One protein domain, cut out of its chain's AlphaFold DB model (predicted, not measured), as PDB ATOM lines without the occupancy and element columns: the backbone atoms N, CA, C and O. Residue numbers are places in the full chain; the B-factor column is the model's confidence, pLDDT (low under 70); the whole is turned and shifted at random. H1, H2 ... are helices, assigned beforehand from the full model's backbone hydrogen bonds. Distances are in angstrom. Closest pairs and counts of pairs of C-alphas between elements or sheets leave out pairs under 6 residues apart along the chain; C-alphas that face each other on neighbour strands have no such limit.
ATOM      1  N   LEU A 341     522.603 226.308 458.236       95.81
ATOM      2  CA  LEU A 341     522.376 226.427 459.669       95.81
ATOM      3  C   LEU A 341     522.697 227.841 460.182       95.81
ATOM      4  O   LEU A 341     522.081 228.296 461.148       95.81
ATOM      5  N   ASN A 342     523.636 228.556 459.558       96.00
ATOM      6  CA  ASN A 342     523.946 229.940 459.916       96.00
ATOM      7  C   ASN A 342     522.793 230.895 459.604       96.00
ATOM      8  O   ASN A 342     522.551 231.817 460.387       96.00
ATOM      9  N   ASP A 343     522.038 230.638 458.538       96.31
ATOM     10  CA  ASP A 343     520.870 231.435 458.173       96.31
ATOM     11  C   ASP A 343     519.724 231.212 459.161       96.31
ATOM     12  O   ASP A 343     519.122 232.182 459.625       96.31
ATOM     13  N   ILE A 344     519.502 229.964 459.594       97.12
ATOM     14  CA  ILE A 344     518.554 229.643 460.677       97.12
ATOM     15  C   ILE A 344     518.940 230.363 461.970       97.12
ATOM     16  O   ILE A 344     518.103 230.989 462.619       97.12
ATOM     17  N   ARG A 345     520.223 230.304 462.351       95.94
ATOM     18  CA  ARG A 345     520.732 230.980 463.555       95.94
ATOM     19  C   ARG A 345     520.541 232.488 463.466       95.94
ATOM     20  O   ARG A 345     520.162 233.117 464.455       95.94
ATOM     21  N   HIS A 346     520.826 233.067 462.303       95.31
ATOM     22  CA  HIS A 346     520.663 234.490 462.051       95.31
ATOM     23  C   HIS A 346     519.198 234.911 462.172       95.31
ATOM     24  O   HIS A 346     518.901 235.829 462.937       95.31
ATOM     25  N   ALA A 347     518.300 234.216 461.472       96.19
ATOM     26  CA  ALA A 347     516.867 234.477 461.502       96.19
ATOM     27  C   ALA A 347     516.304 234.340 462.922       96.19
ATOM     28  O   ALA A 347     515.683 235.274 463.421       96.19
ATOM     29  N   PHE A 348     516.618 233.244 463.622       97.00
ATOM     30  CA  PHE A 348     516.187 233.025 465.004       97.00
ATOM     31  C   PHE A 348     516.636 234.157 465.934       97.00
ATOM     32  O   PHE A 348     515.840 234.693 466.695       97.00
ATOM     33  N   ASN A 349     517.907 234.567 465.869       95.69
ATOM     34  CA  ASN A 349     518.400 235.650 466.721       95.69
ATOM     35  C   ASN A 349     517.782 237.006 466.363       95.69
ATOM     36  O   ASN A 349     517.474 237.782 467.262       95.69
ATOM     37  N   SER A 350     517.598 237.288 465.072       95.25
ATOM     38  CA  SER A 350     517.005 238.541 464.599       95.25
ATOM     39  C   SER A 350     515.544 238.664 465.039       95.25
ATOM     40  O   SER A 350     515.153 239.657 465.650       95.25
ATOM     41  N   LEU A 351     514.751 237.619 464.795       96.25
ATOM     42  CA  LEU A 351     513.310 237.601 465.043       96.25
ATOM     43  C   LEU A 351     512.938 237.428 466.519       96.25
ATOM     44  O   LEU A 351     511.880 237.892 466.942       96.25
ATOM     45  N   CYS A 352     513.807 236.809 467.317       96.31
ATOM     46  CA  CYS A 352     513.649 236.748 468.769       96.31
ATOM     47  C   CYS A 352     514.362 237.906 469.490       96.31
ATOM     48  O   CYS A 352     514.417 237.924 470.717       96.31
ATOM     49  N   GLY A 353     514.966 238.864 468.774       94.75
ATOM     50  CA  GLY A 353     515.630 240.016 469.394       94.75
ATOM     51  C   GLY A 353     516.803 239.639 470.299       94.75
ATOM     52  O   GLY A 353     517.031 240.271 471.333       94.75
ATOM     53  N   TYR A 354     517.525 238.571 469.967       93.12
ATOM     54  CA  TYR A 354     518.757 238.186 470.644       93.12
ATOM     55  C   TYR A 354     519.914 238.876 469.931       93.12
ATOM     56  O   TYR A 354     520.397 238.412 468.897       93.12
ATOM     57  N   ASN A 355     520.331 240.023 470.475       79.81
ATOM     58  CA  ASN A 355     521.410 240.837 469.922       79.81
ATOM     59  C   ASN A 355     522.632 239.981 469.553       79.81
ATOM     60  O   ASN A 355     523.019 239.052 470.270       79.81
ATOM     61  N   LYS A 356     523.277 240.305 468.431       71.69
ATOM     62  CA  LYS A 356     524.541 239.671 468.052       71.69
ATOM     63  C   LYS A 356     525.634 240.149 469.009       71.69
ATOM     64  O   LYS A 356     526.116 241.268 468.908       71.69
ATOM     65  N   GLY A 357     526.017 239.291 469.947       74.06
ATOM     66  CA  GLY A 357     527.131 239.529 470.855       74.06
ATOM     67  C   GLY A 357     527.350 238.334 471.774       74.06
ATOM     68  O   GLY A 357     526.394 237.683 472.192       74.06
ATOM     69  N   ALA A 358     528.609 238.050 472.115       62.09
ATOM     70  CA  ALA A 358     528.972 236.946 473.012       62.09
ATOM     71  C   ALA A 358     528.405 237.098 474.441       62.09
ATOM     72  O   ALA A 358     528.456 236.154 475.221       62.09
ATOM     73  N   ARG A 359     527.858 238.275 474.780       76.56
ATOM     74  CA  ARG A 359     527.248 238.605 476.078       76.56
ATOM     75  C   ARG A 359     525.798 239.074 475.961       76.56
ATOM     76  O   ARG A 359     525.343 239.869 476.776       76.56
ATOM     77  N   ALA A 360     525.087 238.658 474.915       84.88
ATOM     78  CA  ALA A 360     523.668 238.960 474.826       84.88
ATOM     79  C   ALA A 360     522.938 238.262 475.983       84.88
ATOM     80  O   ALA A 360     522.844 237.037 476.005       84.88
ATOM     81  N   ILE A 361     522.468 239.061 476.941       91.25
ATOM     82  CA  ILE A 361     521.589 238.629 478.025       91.25
ATOM     83  C   ILE A 361     520.298 238.145 477.364       91.25
ATOM     84  O   ILE A 361     519.622 238.910 476.670       91.25
ATOM     85  N   LEU A 362     520.001 236.859 477.514       95.19
ATOM     86  CA  LEU A 362     518.752 236.284 477.046       95.19
ATOM     87  C   LEU A 362     517.633 236.744 477.991       95.19
ATOM     88  O   LEU A 362     517.822 236.738 479.210       95.19
ATOM     89  N   PRO A 363     516.485 237.173 477.449       94.81
ATOM     90  CA  PRO A 363     515.361 237.615 478.259       94.81
ATOM     91  C   PRO A 363     514.791 236.448 479.061       94.81
ATOM     92  O   PRO A 363     514.883 235.285 478.655       94.81
ATOM     93  N   HIS A 364     514.129 236.768 480.164       94.75
ATOM     94  CA  HIS A 364     513.321 235.792 480.876       94.75
ATOM     95  C   HIS A 364     512.141 235.306 480.016       94.75
ATOM     96  O   HIS A 364     511.679 236.044 479.144       94.75
ATOM     97  N   PRO A 365     511.656 234.069 480.223       93.62
ATOM     98  CA  PRO A 365     510.520 233.544 479.478       93.62
ATOM     99  C   PRO A 365     509.198 234.139 480.003       93.62
ATOM    100  O   PRO A 365     509.144 234.585 481.157       93.62
ATOM    101  N   PRO A 366     508.113 234.092 479.210       92.75
ATOM    102  CA  PRO A 366     506.777 234.453 479.675       92.75
ATOM    103  C   PRO A 366     506.409 233.725 480.980       92.75
ATOM    104  O   PRO A 366     506.590 232.515 481.096       92.75
ATOM    105  N   GLY A 367     505.902 234.470 481.967       92.62
ATOM    106  CA  GLY A 367     505.556 233.954 483.299       92.62
ATOM    107  C   GLY A 367     506.645 234.120 484.366       92.62
ATOM    108  O   GLY A 367     506.365 233.921 485.547       92.62
ATOM    109  N   HIS A 368     507.864 234.528 483.998       93.50
ATOM    110  CA  HIS A 368     508.861 234.962 484.979       93.50
ATOM    111  C   HIS A 368     508.463 236.322 485.597       93.50
ATOM    112  O   HIS A 368     507.969 237.174 484.860       93.50
ATOM    113  N   PRO A 369     508.709 236.585 486.898       93.38
ATOM    114  CA  PRO A 369     508.359 237.865 487.536       93.38
ATOM    115  C   PRO A 369     508.981 239.095 486.864       93.38
ATOM    116  O   PRO A 369     508.393 240.169 486.858       93.38
ATOM    117  N   GLU A 370     510.164 238.922 486.275       93.12
ATOM    118  CA  GLU A 370     510.903 239.975 485.565       93.12
ATOM    119  C   GLU A 370     510.680 239.949 484.044       93.12
ATOM    120  O   GLU A 370     511.417 240.575 483.281       93.12
ATOM    121  N   TYR A 371     509.693 239.186 483.567       95.38
ATOM    122  CA  TYR A 371     509.358 239.155 482.150       95.38
ATOM    123  C   TYR A 371     508.758 240.493 481.701       95.38
ATOM    124  O   TYR A 371     507.811 241.006 482.293       95.38
ATOM    125  N   SER A 372     509.281 241.023 480.599       94.56
ATOM    126  CA  SER A 372     508.750 242.201 479.923       94.56
ATOM    127  C   SER A 372     508.719 241.939 478.423       94.56
ATOM    128  O   SER A 372     509.708 241.463 477.861       94.56
ATOM    129  N   THR A 373     507.590 242.236 477.774       95.19
ATOM    130  CA  THR A 373     507.442 242.094 476.321       95.19
ATOM    131  C   THR A 373     508.412 243.025 475.607       95.19
ATOM    132  O   THR A 373     508.446 244.229 475.869       95.19
ATOM    133  N   ARG A 374     509.194 242.474 474.677       94.94
ATOM    134  CA  ARG A 374     510.207 243.230 473.933       94.94
ATOM    135  C   ARG A 374     509.722 243.520 472.519       94.94
ATOM    136  O   ARG A 374     509.094 242.676 471.892       94.94
ATOM    137  N   TYR A 375     510.076 244.691 472.005       95.38
ATOM    138  CA  TYR A 375     509.711 245.146 470.664       95.38
ATOM    139  C   TYR A 375     510.960 245.380 469.825       95.38
ATOM    140  O   TYR A 375     512.000 245.787 470.354       95.38
ATOM    141  N   ALA A 376     510.861 245.133 468.517       92.19
ATOM    142  CA  ALA A 376     511.955 245.464 467.616       92.19
ATOM    143  C   ALA A 376     512.198 246.988 467.588       92.19
ATOM    144  O   ALA A 376     511.231 247.751 467.616       92.19
ATOM    145  N   PRO A 377     513.460 247.464 467.542       90.88
ATOM    146  CA  PRO A 377     513.767 248.890 467.518       90.88
ATOM    147  C   PRO A 377     512.997 249.624 466.416       90.88
ATOM    148  O   PRO A 377     513.104 249.276 465.243       90.88
ATOM    149  N   GLY A 378     512.207 250.629 466.801       94.06
ATOM    150  CA  GLY A 378     511.384 251.410 465.870       94.06
ATOM    151  C   GLY A 378     510.154 250.678 465.317       94.06
ATOM    152  O   GLY A 378     509.522 251.181 464.394       94.06
ATOM    153  N   SER A 379     509.798 249.512 465.860       94.25
ATOM    154  CA  SER A 379     508.644 248.722 465.432       94.25
ATOM    155  C   SER A 379     507.670 248.496 466.584       94.25
ATOM    156  O   SER A 379     508.067 248.304 467.730       94.25
ATOM    157  N   THR A 380     506.379 248.453 466.267       95.88
ATOM    158  CA  THR A 380     505.326 247.987 467.183       95.88
ATOM    159  C   THR A 380     505.213 246.464 467.214       95.88
ATOM    160  O   THR A 380     504.416 245.918 467.972       95.88
ATOM    161  N   VAL A 381     506.000 245.757 466.397       94.38
ATOM    162  CA  VAL A 381     505.955 244.301 466.323       94.38
ATOM    163  C   VAL A 381     506.793 243.707 467.462       94.38
ATOM    164  O   VAL A 381     507.998 243.986 467.535       94.38
ATOM    165  N   PRO A 382     506.194 242.888 468.344       96.25
ATOM    166  CA  PRO A 382     506.926 242.243 469.420       96.25
ATOM    167  C   PRO A 382     507.922 241.217 468.867       96.25
ATOM    168  O   PRO A 382     507.726 240.631 467.794       96.25
ATOM    169  N   TYR A 383     509.002 241.005 469.609       97.12
ATOM    170  CA  TYR A 383     509.894 239.876 469.388       97.12
ATOM    171  C   TYR A 383     509.216 238.569 469.791       97.12
ATOM    172  O   TYR A 383     508.326 238.544 470.641       97.12
ATOM    173  N   PHE A 384     509.660 237.468 469.192       97.19
ATOM    174  CA  PHE A 384     509.253 236.147 469.649       97.19
ATOM    175  C   PHE A 384     510.025 235.771 470.915       97.19
ATOM    176  O   PHE A 384     511.253 235.663 470.894       97.19
ATOM    177  N   ASP A 385     509.304 235.557 472.011       95.69
ATOM    178  CA  ASP A 385     509.884 235.135 473.280       95.69
ATOM    179  C   ASP A 385     509.720 233.619 473.453       95.69
ATOM    180  O   ASP A 385     508.623 233.067 473.373       95.69
ATOM    181  N   MET A 386     510.845 232.932 473.654       97.00
ATOM    182  CA  MET A 386     510.874 231.480 473.808       97.00
ATOM    183  C   MET A 386     510.595 231.071 475.255       97.00
ATOM    184  O   MET A 386     511.067 231.717 476.192       97.00
ATOM    185  N   ASP A 387     509.937 229.927 475.454       96.56
ATOM    186  CA  ASP A 387     509.796 229.348 476.789       96.56
ATOM    187  C   ASP A 387     511.016 228.475 477.120       96.56
ATOM    188  O   ASP A 387     511.082 227.280 476.797       96.56
ATOM    189  N   TRP A 388     512.004 229.088 477.781       96.25
ATOM    190  CA  TRP A 388     513.239 228.430 478.217       96.25
ATOM    191  C   TRP A 388     513.007 227.295 479.218       96.25
ATOM    192  O   TRP A 388     513.834 226.384 479.305       96.25
ATOM    193  N   SER A 389     511.899 227.317 479.966       94.25
ATOM    194  CA  SER A 389     511.599 226.295 480.974       94.25
ATOM    195  C   SER A 389     511.142 224.983 480.330       94.25
ATOM    196  O   SER A 389     511.486 223.896 480.803       94.25
ATOM    197  N   ARG A 390     510.475 225.059 479.174       96.38
ATOM    198  CA  ARG A 390     509.891 223.898 478.494       96.38
ATOM    199  C   ARG A 390     510.860 223.156 477.577       96.38
ATOM    200  O   ARG A 390     511.973 223.597 477.272       96.38
ATOM    201  N   SER A 391     510.434 221.967 477.147       97.00
ATOM    202  CA  SER A 391     511.129 221.174 476.129       97.00
ATOM    203  C   SER A 391     511.227 221.953 474.803       97.00
ATOM    204  O   SER A 391     510.279 222.665 474.446       97.00
ATOM    205  N   PRO A 392     512.323 221.797 474.031       97.69
ATOM    206  CA  PRO A 392     512.447 222.362 472.687       97.69
ATOM    207  C   PRO A 392     511.267 222.043 471.772       97.69
ATOM    208  O   PRO A 392     510.958 222.855 470.916       97.69
ATOM    209  N   ARG A 393     510.618 220.886 471.958       97.25
ATOM    210  CA  ARG A 393     509.456 220.427 471.176       97.25
ATOM    211  C   ARG A 393     508.136 220.500 471.950       97.25
ATOM    212  O   ARG A 393     507.217 219.754 471.652       97.25
ATOM    213  N   SER A 394     508.063 221.327 472.989       97.50
ATOM    214  CA  SER A 394     506.786 221.589 473.657       97.50
ATOM    215  C   SER A 394     505.850 222.370 472.736       97.50
ATOM    216  O   SER A 394     506.334 223.183 471.949       97.50
ATOM    217  N   ASP A 395     504.538 222.190 472.881       97.56
ATOM    218  CA  ASP A 395     503.528 222.860 472.041       97.56
ATOM    219  C   ASP A 395     503.682 224.388 472.031       97.56
ATOM    220  O   ASP A 395     503.561 225.031 470.989       97.56
ATOM    221  N   ALA A 396     504.056 224.968 473.177       96.19
ATOM    222  CA  ALA A 396     504.351 226.393 473.301       96.19
ATOM    223  C   ALA A 396     505.512 226.820 472.383       96.19
ATOM    224  O   ALA A 396     505.374 227.757 471.601       96.19
ATOM    225  N   ASN A 397     506.639 226.102 472.419       97.75
ATOM    226  CA  ASN A 397     507.794 226.419 471.575       97.75
ATOM    227  C   ASN A 397     507.548 226.066 470.098       97.75
ATOM    228  O   ASN A 397     508.033 226.779 469.224       97.75
ATOM    229  N   LEU A 398     506.768 225.017 469.805       97.88
ATOM    230  CA  LEU A 398     506.356 224.678 468.438       97.88
ATOM    231  C   LEU A 398     505.521 225.799 467.809       97.88
ATOM    232  O   LEU A 398     505.809 226.197 466.683       97.88
ATOM    233  N   THR A 399     504.579 226.370 468.563       97.75
ATOM    234  CA  THR A 399     503.783 227.531 468.131       97.75
ATOM    235  C   THR A 399     504.682 228.732 467.818       97.75
ATOM    236  O   THR A 399     504.490 229.433 466.824       97.75
ATOM    237  N   VAL A 400     505.720 228.969 468.631       97.50
ATOM    238  CA  VAL A 400     506.701 230.031 468.354       97.50
ATOM    239  C   VAL A 400     507.496 229.738 467.076       97.50
ATOM    240  O   VAL A 400     507.692 230.646 466.268       97.50
ATOM    241  N   TYR A 401     507.911 228.489 466.835       98.25
ATOM    242  CA  TYR A 401     508.598 228.124 465.590       98.25
ATOM    243  C   TYR A 401     507.720 228.301 464.355       98.25
ATOM    244  O   TYR A 401     508.219 228.750 463.330       98.25
ATOM    245  N   GLU A 402     506.433 227.975 464.434       98.12
ATOM    246  CA  GLU A 402     505.494 228.178 463.325       98.12
ATOM    247  C   GLU A 402     505.397 229.657 462.953       98.12
ATOM    248  O   GLU A 402     505.584 230.016 461.790       98.12
ATOM    249  N   ASN A 403     505.236 230.532 463.946       97.81
ATOM    250  CA  ASN A 403     505.212 231.975 463.714       97.81
ATOM    251  C   ASN A 403     506.553 232.515 463.183       97.81
ATOM    252  O   ASN A 403     506.569 233.390 462.312       97.81
ATOM    253  N   LEU A 404     507.682 231.977 463.662       97.75
ATOM    254  CA  LEU A 404     509.009 232.290 463.125       97.75
ATOM    255  C   LEU A 404     509.117 231.900 461.648       97.75
ATOM    256  O   LEU A 404     509.544 232.723 460.844       97.75
ATOM    257  N   ILE A 405     508.696 230.688 461.278       98.19
ATOM    258  CA  ILE A 405     508.735 230.189 459.895       98.19
ATOM    259  C   ILE A 405     507.869 231.059 458.979       98.19
ATOM    260  O   ILE A 405     508.322 231.428 457.895       98.19
ATOM    261  N   VAL A 406     506.665 231.442 459.420       97.81
ATOM    262  CA  VAL A 406     505.788 232.360 458.669       97.81
ATOM    263  C   VAL A 406     506.507 233.678 458.385       97.81
ATOM    264  O   VAL A 406     506.520 234.140 457.243       97.81
ATOM    265  N   ARG A 407     507.168 234.263 459.391       97.12
ATOM    266  CA  ARG A 407     507.884 235.533 459.224       97.12
ATOM    267  C   ARG A 407     509.144 235.400 458.369       97.12
ATOM    268  O   ARG A 407     509.371 236.246 457.513       97.12
ATOM    269  N   MET A 408     509.905 234.319 458.530       97.44
ATOM    270  CA  MET A 408     511.066 234.009 457.687       97.44
ATOM    271  C   MET A 408     510.674 233.870 456.212       97.44
ATOM    272  O   MET A 408     511.377 234.367 455.337       97.44
ATOM    273  N   ARG A 409     509.534 233.230 455.924       97.19
ATOM    274  CA  ARG A 409     509.021 233.108 454.555       97.19
ATOM    275  C   ARG A 409     508.493 234.425 454.003       97.19
ATOM    276  O   ARG A 409     508.713 234.696 452.828       97.19
ATOM    277  N   ALA A 410     507.839 235.246 454.822       96.69
ATOM    278  CA  ALA A 410     507.428 236.587 454.412       96.69
ATOM    279  C   ALA A 410     508.643 237.470 454.063       96.69
ATOM    280  O   ALA A 410     508.619 238.175 453.056       96.69
ATOM    281  N   GLU A 411     509.725 237.382 454.846       95.88
ATOM    282  CA  GLU A 411     510.995 238.064 454.559       95.88
ATOM    283  C   GLU A 411     511.640 237.555 453.259       95.88
ATOM    284  O   GLU A 411     512.069 238.365 452.443       95.88
ATOM    285  N   ASP A 412     511.645 236.240 453.016       96.81
ATOM    286  CA  ASP A 412     512.116 235.657 451.752       96.81
ATOM    287  C   ASP A 412     511.272 236.101 450.545       96.81
ATOM    288  O   ASP A 412     511.812 236.409 449.483       96.81
ATOM    289  N   GLN A 413     509.946 236.158 450.683       96.94
ATOM    290  CA  GLN A 413     509.046 236.582 449.605       96.94
ATOM    291  C   GLN A 413     509.251 238.047 449.209       96.94
ATOM    292  O   GLN A 413     509.059 238.388 448.043       96.94
ATOM    293  N   ALA A 414     509.681 238.895 450.149       96.88
ATOM    294  CA  ALA A 414     510.039 240.283 449.873       96.88
ATOM    295  C   ALA A 414     511.342 240.421 449.057       96.88
ATOM    296  O   ALA A 414     511.619 241.494 448.522       96.88
ATOM    297  N   ILE A 415     512.145 239.357 448.934       96.88
ATOM    298  CA  ILE A 415     513.348 239.342 448.097       96.88
ATOM    299  C   ILE A 415     512.940 239.044 446.643       96.88
ATOM    300  O   ILE A 415     512.432 237.962 446.329       96.88
ATOM    301  N   GLU A 416     513.195 240.004 445.747       97.06
ATOM    302  CA  GLU A 416     512.882 239.901 444.309       97.06
ATOM    303  C   GLU A 416     513.635 238.749 443.621       97.06
ATOM    304  O   GLU A 416     513.079 238.025 442.797       97.06
ATOM    305  N   ASP A 417     514.903 238.547 443.985       96.94
ATOM    306  CA  ASP A 417     515.756 237.498 443.430       96.94
ATOM    307  C   ASP A 417     515.489 236.152 444.117       96.94
ATOM    308  O   ASP A 417     515.956 235.888 445.229       96.94
ATOM    309  N   ALA A 418     514.777 235.268 443.416       95.56
ATOM    310  CA  ALA A 418     514.443 233.926 443.891       95.56
ATOM    311  C   ALA A 418     515.674 233.073 444.257       95.56
ATOM    312  O   ALA A 418     515.564 232.134 445.044       95.56
ATOM    313  N   THR A 419     516.865 233.378 443.728       93.69
ATOM    314  CA  THR A 419     518.089 232.638 444.080       93.69
ATOM    315  C   THR A 419     518.627 232.989 445.468       93.69
ATOM    316  O   THR A 419     519.397 232.213 446.034       93.69
ATOM    317  N   LYS A 420     518.198 234.124 446.034       95.25
ATOM    318  CA  LYS A 420     518.599 234.606 447.363       95.25
ATOM    319  C   LYS A 420     517.616 234.234 448.475       95.25
ATOM    320  O   LYS A 420     517.916 234.513 449.634       95.25
ATOM    321  N   ARG A 421     516.478 233.614 448.146       96.31
ATOM    322  CA  ARG A 421     515.484 233.127 449.115       96.31
ATOM    323  C   ARG A 421     516.018 231.881 449.817       96.31
ATOM    324  O   ARG A 421     516.266 230.858 449.176       96.31
ATOM    325  N   ARG A 422     516.260 231.985 451.123       96.00
ATOM    326  CA  ARG A 422     517.044 230.997 451.893       96.00
ATOM    327  C   ARG A 422     516.195 229.847 452.431       96.00
ATOM    328  O   ARG A 422     516.689 228.736 452.606       96.00
ATOM    329  N   PHE A 423     514.924 230.112 452.692       96.75
ATOM    330  CA  PHE A 423     513.980 229.250 453.399       96.75
ATOM    331  C   PHE A 423     512.817 228.777 452.514       96.75
ATOM    332  O   PHE A 423     512.139 227.819 452.881       96.75
ATOM    333  N   GLU A 424     512.598 229.391 451.346       95.12
ATOM    334  CA  GLU A 424     511.497 229.062 450.419       95.12
ATOM    335  C   GLU A 424     511.421 227.567 450.051       95.12
ATOM    336  O   GLU A 424     510.332 227.010 449.945       95.12
ATOM    337  N   LYS A 425     512.567 226.893 449.892       94.00
ATOM    338  CA  LYS A 425     512.632 225.482 449.459       94.00
ATOM    339  C   LYS A 425     512.583 224.464 450.601       94.00
ATOM    340  O   LYS A 425     512.535 223.263 450.331       94.00
ATOM    341  N   ALA A 426     512.645 224.918 451.849       95.88
ATOM    342  CA  ALA A 426     512.730 224.050 453.016       95.88
ATOM    343  C   ALA A 426     511.340 223.628 453.504       95.88
ATOM    344  O   ALA A 426     510.422 224.449 453.553       95.88
ATOM    345  N   CYS A 427     511.198 222.363 453.907       96.38
ATOM    346  CA  CYS A 427     509.979 221.874 454.548       96.38
ATOM    347  C   CYS A 427     509.831 222.471 455.959       96.38
ATOM    348  O   CYS A 427     510.824 222.646 456.671       96.38
ATOM    349  N   ASP A 428     508.597 222.742 456.389       97.19
ATOM    350  CA  ASP A 428     508.285 223.268 457.725       97.19
ATOM    351  C   ASP A 428     508.840 222.361 458.827       97.19
ATOM    352  O   ASP A 428     509.404 222.853 459.800       97.19
ATOM    353  N   ASP A 429     508.750 221.041 458.654       96.94
ATOM    354  CA  ASP A 429     509.256 220.071 459.628       96.94
ATOM    355  C   ASP A 429     510.783 220.123 459.762       96.94
ATOM    356  O   ASP A 429     511.318 220.044 460.875       96.94
ATOM    357  N   ASP A 430     511.494 220.327 458.648       96.44
ATOM    358  CA  ASP A 430     512.948 220.489 458.649       96.44
ATOM    359  C   ASP A 430     513.343 221.795 459.346       96.44
ATOM    360  O   ASP A 430     514.227 221.799 460.208       96.44
ATOM    361  N   LEU A 431     512.636 222.893 459.057       97.44
ATOM    362  CA  LEU A 431     512.846 224.178 459.729       97.44
ATOM    363  C   LEU A 431     512.560 224.078 461.235       97.44
ATOM    364  O   LEU A 431     513.399 224.493 462.035       97.44
ATOM    365  N   LYS A 432     511.442 223.460 461.648       97.94
ATOM    366  CA  LYS A 432     511.115 223.215 463.068       97.94
ATOM    367  C   LYS A 432     512.208 222.393 463.752       97.94
ATOM    368  O   LYS A 432     512.615 222.715 464.871       97.94
ATOM    369  N   LYS A 433     512.732 221.356 463.089       97.44
ATOM    370  CA  LYS A 433     513.826 220.525 463.616       97.44
ATOM    371  C   LYS A 433     515.124 221.323 463.790       97.44
ATOM    372  O   LYS A 433     515.776 221.192 464.833       97.44
ATOM    373  N   LEU A 434     515.492 222.155 462.814       97.31
ATOM    374  CA  LEU A 434     516.684 223.010 462.877       97.31
ATOM    375  C   LEU A 434     516.550 224.095 463.960       97.31
ATOM    376  O   LEU A 434     517.474 224.277 464.758       97.31
ATOM    377  N   LEU A 435     515.386 224.747 464.057       97.94
ATOM    378  CA  LEU A 435     515.073 225.737 465.096       97.94
ATOM    379  C   LEU A 435     515.113 225.112 466.495       97.94
ATOM    380  O   LEU A 435     515.784 225.646 467.378       97.94
ATOM    381  N   ALA A 436     514.499 223.941 466.689       97.94
ATOM    382  CA  ALA A 436     514.548 223.220 467.962       97.94
ATOM    383  C   ALA A 436     515.984 222.836 468.358       97.94
ATOM    384  O   ALA A 436     516.361 222.944 469.526       97.94
ATOM    385  N   THR A 437     516.809 222.430 467.387       97.56
ATOM    386  CA  THR A 437     518.229 222.120 467.617       97.56
ATOM    387  C   THR A 437     519.005 223.364 468.059       97.56
ATOM    388  O   THR A 437     519.783 223.315 469.017       97.56
ATOM    389  N   TYR A 438     518.770 224.509 467.413       97.06
ATOM    390  CA  TYR A 438     519.416 225.758 467.809       97.06
ATOM    391  C   TYR A 438     518.913 226.282 469.161       97.06
ATOM    392  O   TYR A 438     519.713 226.741 469.983       97.06
ATOM    393  N   PHE A 439     517.619 226.130 469.445       96.94
ATOM    394  CA  PHE A 439     517.025 226.484 470.728       96.94
ATOM    395  C   PHE A 439     517.700 225.753 471.894       96.94
ATOM    396  O   PHE A 439     518.005 226.394 472.893       96.94
ATOM    397  N   VAL A 440     518.038 224.461 471.765       97.44
ATOM    398  CA  VAL A 440     518.813 223.733 472.798       97.44
ATOM    399  C   VAL A 440     520.132 224.440 473.119       97.44
ATOM    400  O   VAL A 440     520.515 224.549 474.285       97.44
ATOM    401  N   THR A 441     520.820 224.958 472.098       95.44
ATOM    402  CA  THR A 441     522.074 225.704 472.281       95.44
ATOM    403  C   THR A 441     521.839 227.000 473.061       95.44
ATOM    404  O   THR A 441     522.581 227.294 473.997       95.44
ATOM    405  N   ARG A 442     520.786 227.758 472.728       95.38
ATOM    406  CA  ARG A 442     520.431 228.995 473.446       95.38
ATOM    407  C   ARG A 442     519.908 228.732 474.858       95.38
ATOM    408  O   ARG A 442     520.285 229.448 475.777       95.38
ATOM    409  N   LYS A 443     519.149 227.656 475.068       95.88
ATOM    410  CA  LYS A 443     518.675 227.237 476.392       95.88
ATOM    411  C   LYS A 443     519.839 226.977 477.351       95.88
ATOM    412  O   LYS A 443     519.784 227.430 478.486       95.88
ATOM    413  N   LYS A 444     520.928 226.344 476.892       95.88
ATOM    414  CA  LYS A 444     522.152 226.183 477.703       95.88
ATOM    415  C   LYS A 444     522.757 227.527 478.126       95.88
ATOM    416  O   LYS A 444     523.178 227.666 479.268       95.88
ATOM    417  N   GLN A 445     522.783 228.511 477.224       94.44
ATOM    418  CA  GLN A 445     523.269 229.857 477.544       94.44
ATOM    419  C   GLN A 445     522.364 230.560 478.559       94.44
ATOM    420  O   GLN A 445     522.875 231.163 479.497       94.44
ATOM    421  N   TYR A 446     521.043 230.427 478.420       95.62
ATOM    422  CA  TYR A 446     520.085 230.971 479.383       95.62
ATOM    423  C   TYR A 446     520.266 230.339 480.768       95.62
ATOM    424  O   TYR A 446     520.359 231.050 481.763       95.62
ATOM    425  N   THR A 447     520.399 229.012 480.853       95.12
ATOM    426  CA  THR A 447     520.669 228.334 482.131       95.12
ATOM    427  C   THR A 447     521.975 228.820 482.763       95.12
ATOM    428  O   THR A 447     522.003 229.080 483.961       95.12
ATOM    429  N   ALA A 448     523.039 228.999 481.973       94.94
ATOM    430  CA  ALA A 448     524.301 229.543 482.478       94.94
ATOM    431  C   ALA A 448     524.148 230.979 483.011       94.94
ATOM    432  O   ALA A 448     524.727 231.306 484.043       94.94
ATOM    433  N   GLN A 449     523.345 231.813 482.345       94.62
ATOM    434  CA  GLN A 449     523.027 233.169 482.796       94.62
ATOM    435  C   GLN A 449     522.262 233.168 484.126       94.62
ATOM    436  O   GLN A 449     522.652 233.890 485.037       94.62
ATOM    437  N   VAL A 450     521.221 232.340 484.262       94.38
ATOM    438  CA  VAL A 450     520.445 232.227 485.513       94.38
ATOM    439  C   VAL A 450     521.327 231.746 486.672       94.38
ATOM    440  O   VAL A 450     521.227 232.256 487.786       94.38
ATOM    441  N   GLU A 451     522.234 230.797 486.424       95.25
ATOM    442  CA  GLU A 451     523.185 230.337 487.444       95.25
ATOM    443  C   GLU A 451     524.235 231.403 487.806       95.25
ATOM    444  O   GLU A 451     524.619 231.505 488.973       95.25
ATOM    445  N   GLU A 452     524.691 232.219 486.848       95.00
ATOM    446  CA  GLU A 452     525.550 233.380 487.128       95.00
ATOM    447  C   GLU A 452     524.832 234.394 488.014       95.00
ATOM    448  O   GLU A 452     525.356 234.784 489.055       95.00
ATOM    449  N   GLU A 453     523.604 234.760 487.658       93.00
ATOM    450  CA  GLU A 453     522.806 235.713 488.421       93.00
ATOM    451  C   GLU A 453     522.577 235.224 489.858       93.00
ATOM    452  O   GLU A 453     522.819 235.946 490.830       93.00
ATOM    453  N   LYS A 454     522.214 233.947 490.019       93.69
ATOM    454  CA  LYS A 454     522.089 233.303 491.330       93.69
ATOM    455  C   LYS A 454     523.408 233.317 492.104       93.69
ATOM    456  O   LYS A 454     523.408 233.514 493.323       93.69
ATOM    457  N   ARG A 455     524.547 233.125 491.431       95.00
ATOM    458  CA  ARG A 455     525.875 233.217 492.056       95.00
ATOM    459  C   ARG A 455     526.169 234.634 492.525       95.00
ATOM    460  O   ARG A 455     526.597 234.800 493.665       95.00
ATOM    461  N   GLU A 456     525.895 235.644 491.709       93.50
ATOM    462  CA  GLU A 456     526.055 237.048 492.091       93.50
ATOM    463  C   GLU A 456     525.163 237.417 493.283       93.50
ATOM    464  O   GLU A 456     525.633 238.050 494.234       93.50
ATOM    465  N   GLN A 457     523.902 236.974 493.289       91.94
ATOM    466  CA  GLN A 457     522.988 237.157 494.421       91.94
ATOM    467  C   GLN A 457     523.516 236.469 495.690       91.94
ATOM    468  O   GLN A 457     523.515 237.067 496.769       91.94
TER     469      GLN A 457
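This is residues 341 to 457 of the 713 residues of an uncharacterized protein of Dendrothele bispora (strain CBS 962.96) (UniProt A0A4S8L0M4). Three helices cross one another at steep angles: the long helix H3 is crossed in its first part by H2, and the short H1 packs on both. A long looping stretch with no named element, residues 352 to 394, joins H1 to H2; the last residues of H3, 451 to 457, stick out at one end, and the loop residues 414 to 419 stick out at the other. The printed part has 117 residues with three named helices, in the order H1, H2, H3, and no named strand; the class is all helix. It is compact, with a radius of gyration of the C-alphas of 14.9 A, yet elongated, spanning 51 by 31 by 25 A.

Find C-alpha 341 at (522.376, 226.427, 459.669); from there H1 runs through residues 341 to 351, 15.4 A. Next look for C-alpha 395 at (503.528, 222.860, 472.041), where H2, residues 395 to 413, begins its 26.9 A. H3, residues 428 to 457, runs 41.9 A to C-alpha 457 at (522.988, 237.157, 494.421).

H1 and H2 only just touch, with 3 pairs of C-alphas within 8 A, the closest being Ala 347 and Met 408 at 7.0 A; their lines are about perpendicular, at 81 degrees. H1 touches residues 431 to 438 of H3 at a steep tilt of 62 degrees, the same way; the closest C-alphas, of Ile 344 and Leu 435, are 6.8 A apart. Residues 398 to 405 of H2 touch residues 428 to 435 of H3 at a steep tilt of 62 degrees, opposite ways; the closest C-alphas, of Tyr 401 and Lys 432, are 6.1 A apart. Every O i to N i+4 pair is within hydrogen-bond range in H1 and H2, and 25 of 26 in H3.

The two C-alphas farthest apart, of Asp 417 and Gln 457, are 51.5 A apart. Both links are long, 43 and 14 residues, and the printed part has no cut. Mean pLDDT of the printed part is 94.8; look at residue 358 for the one value under 70.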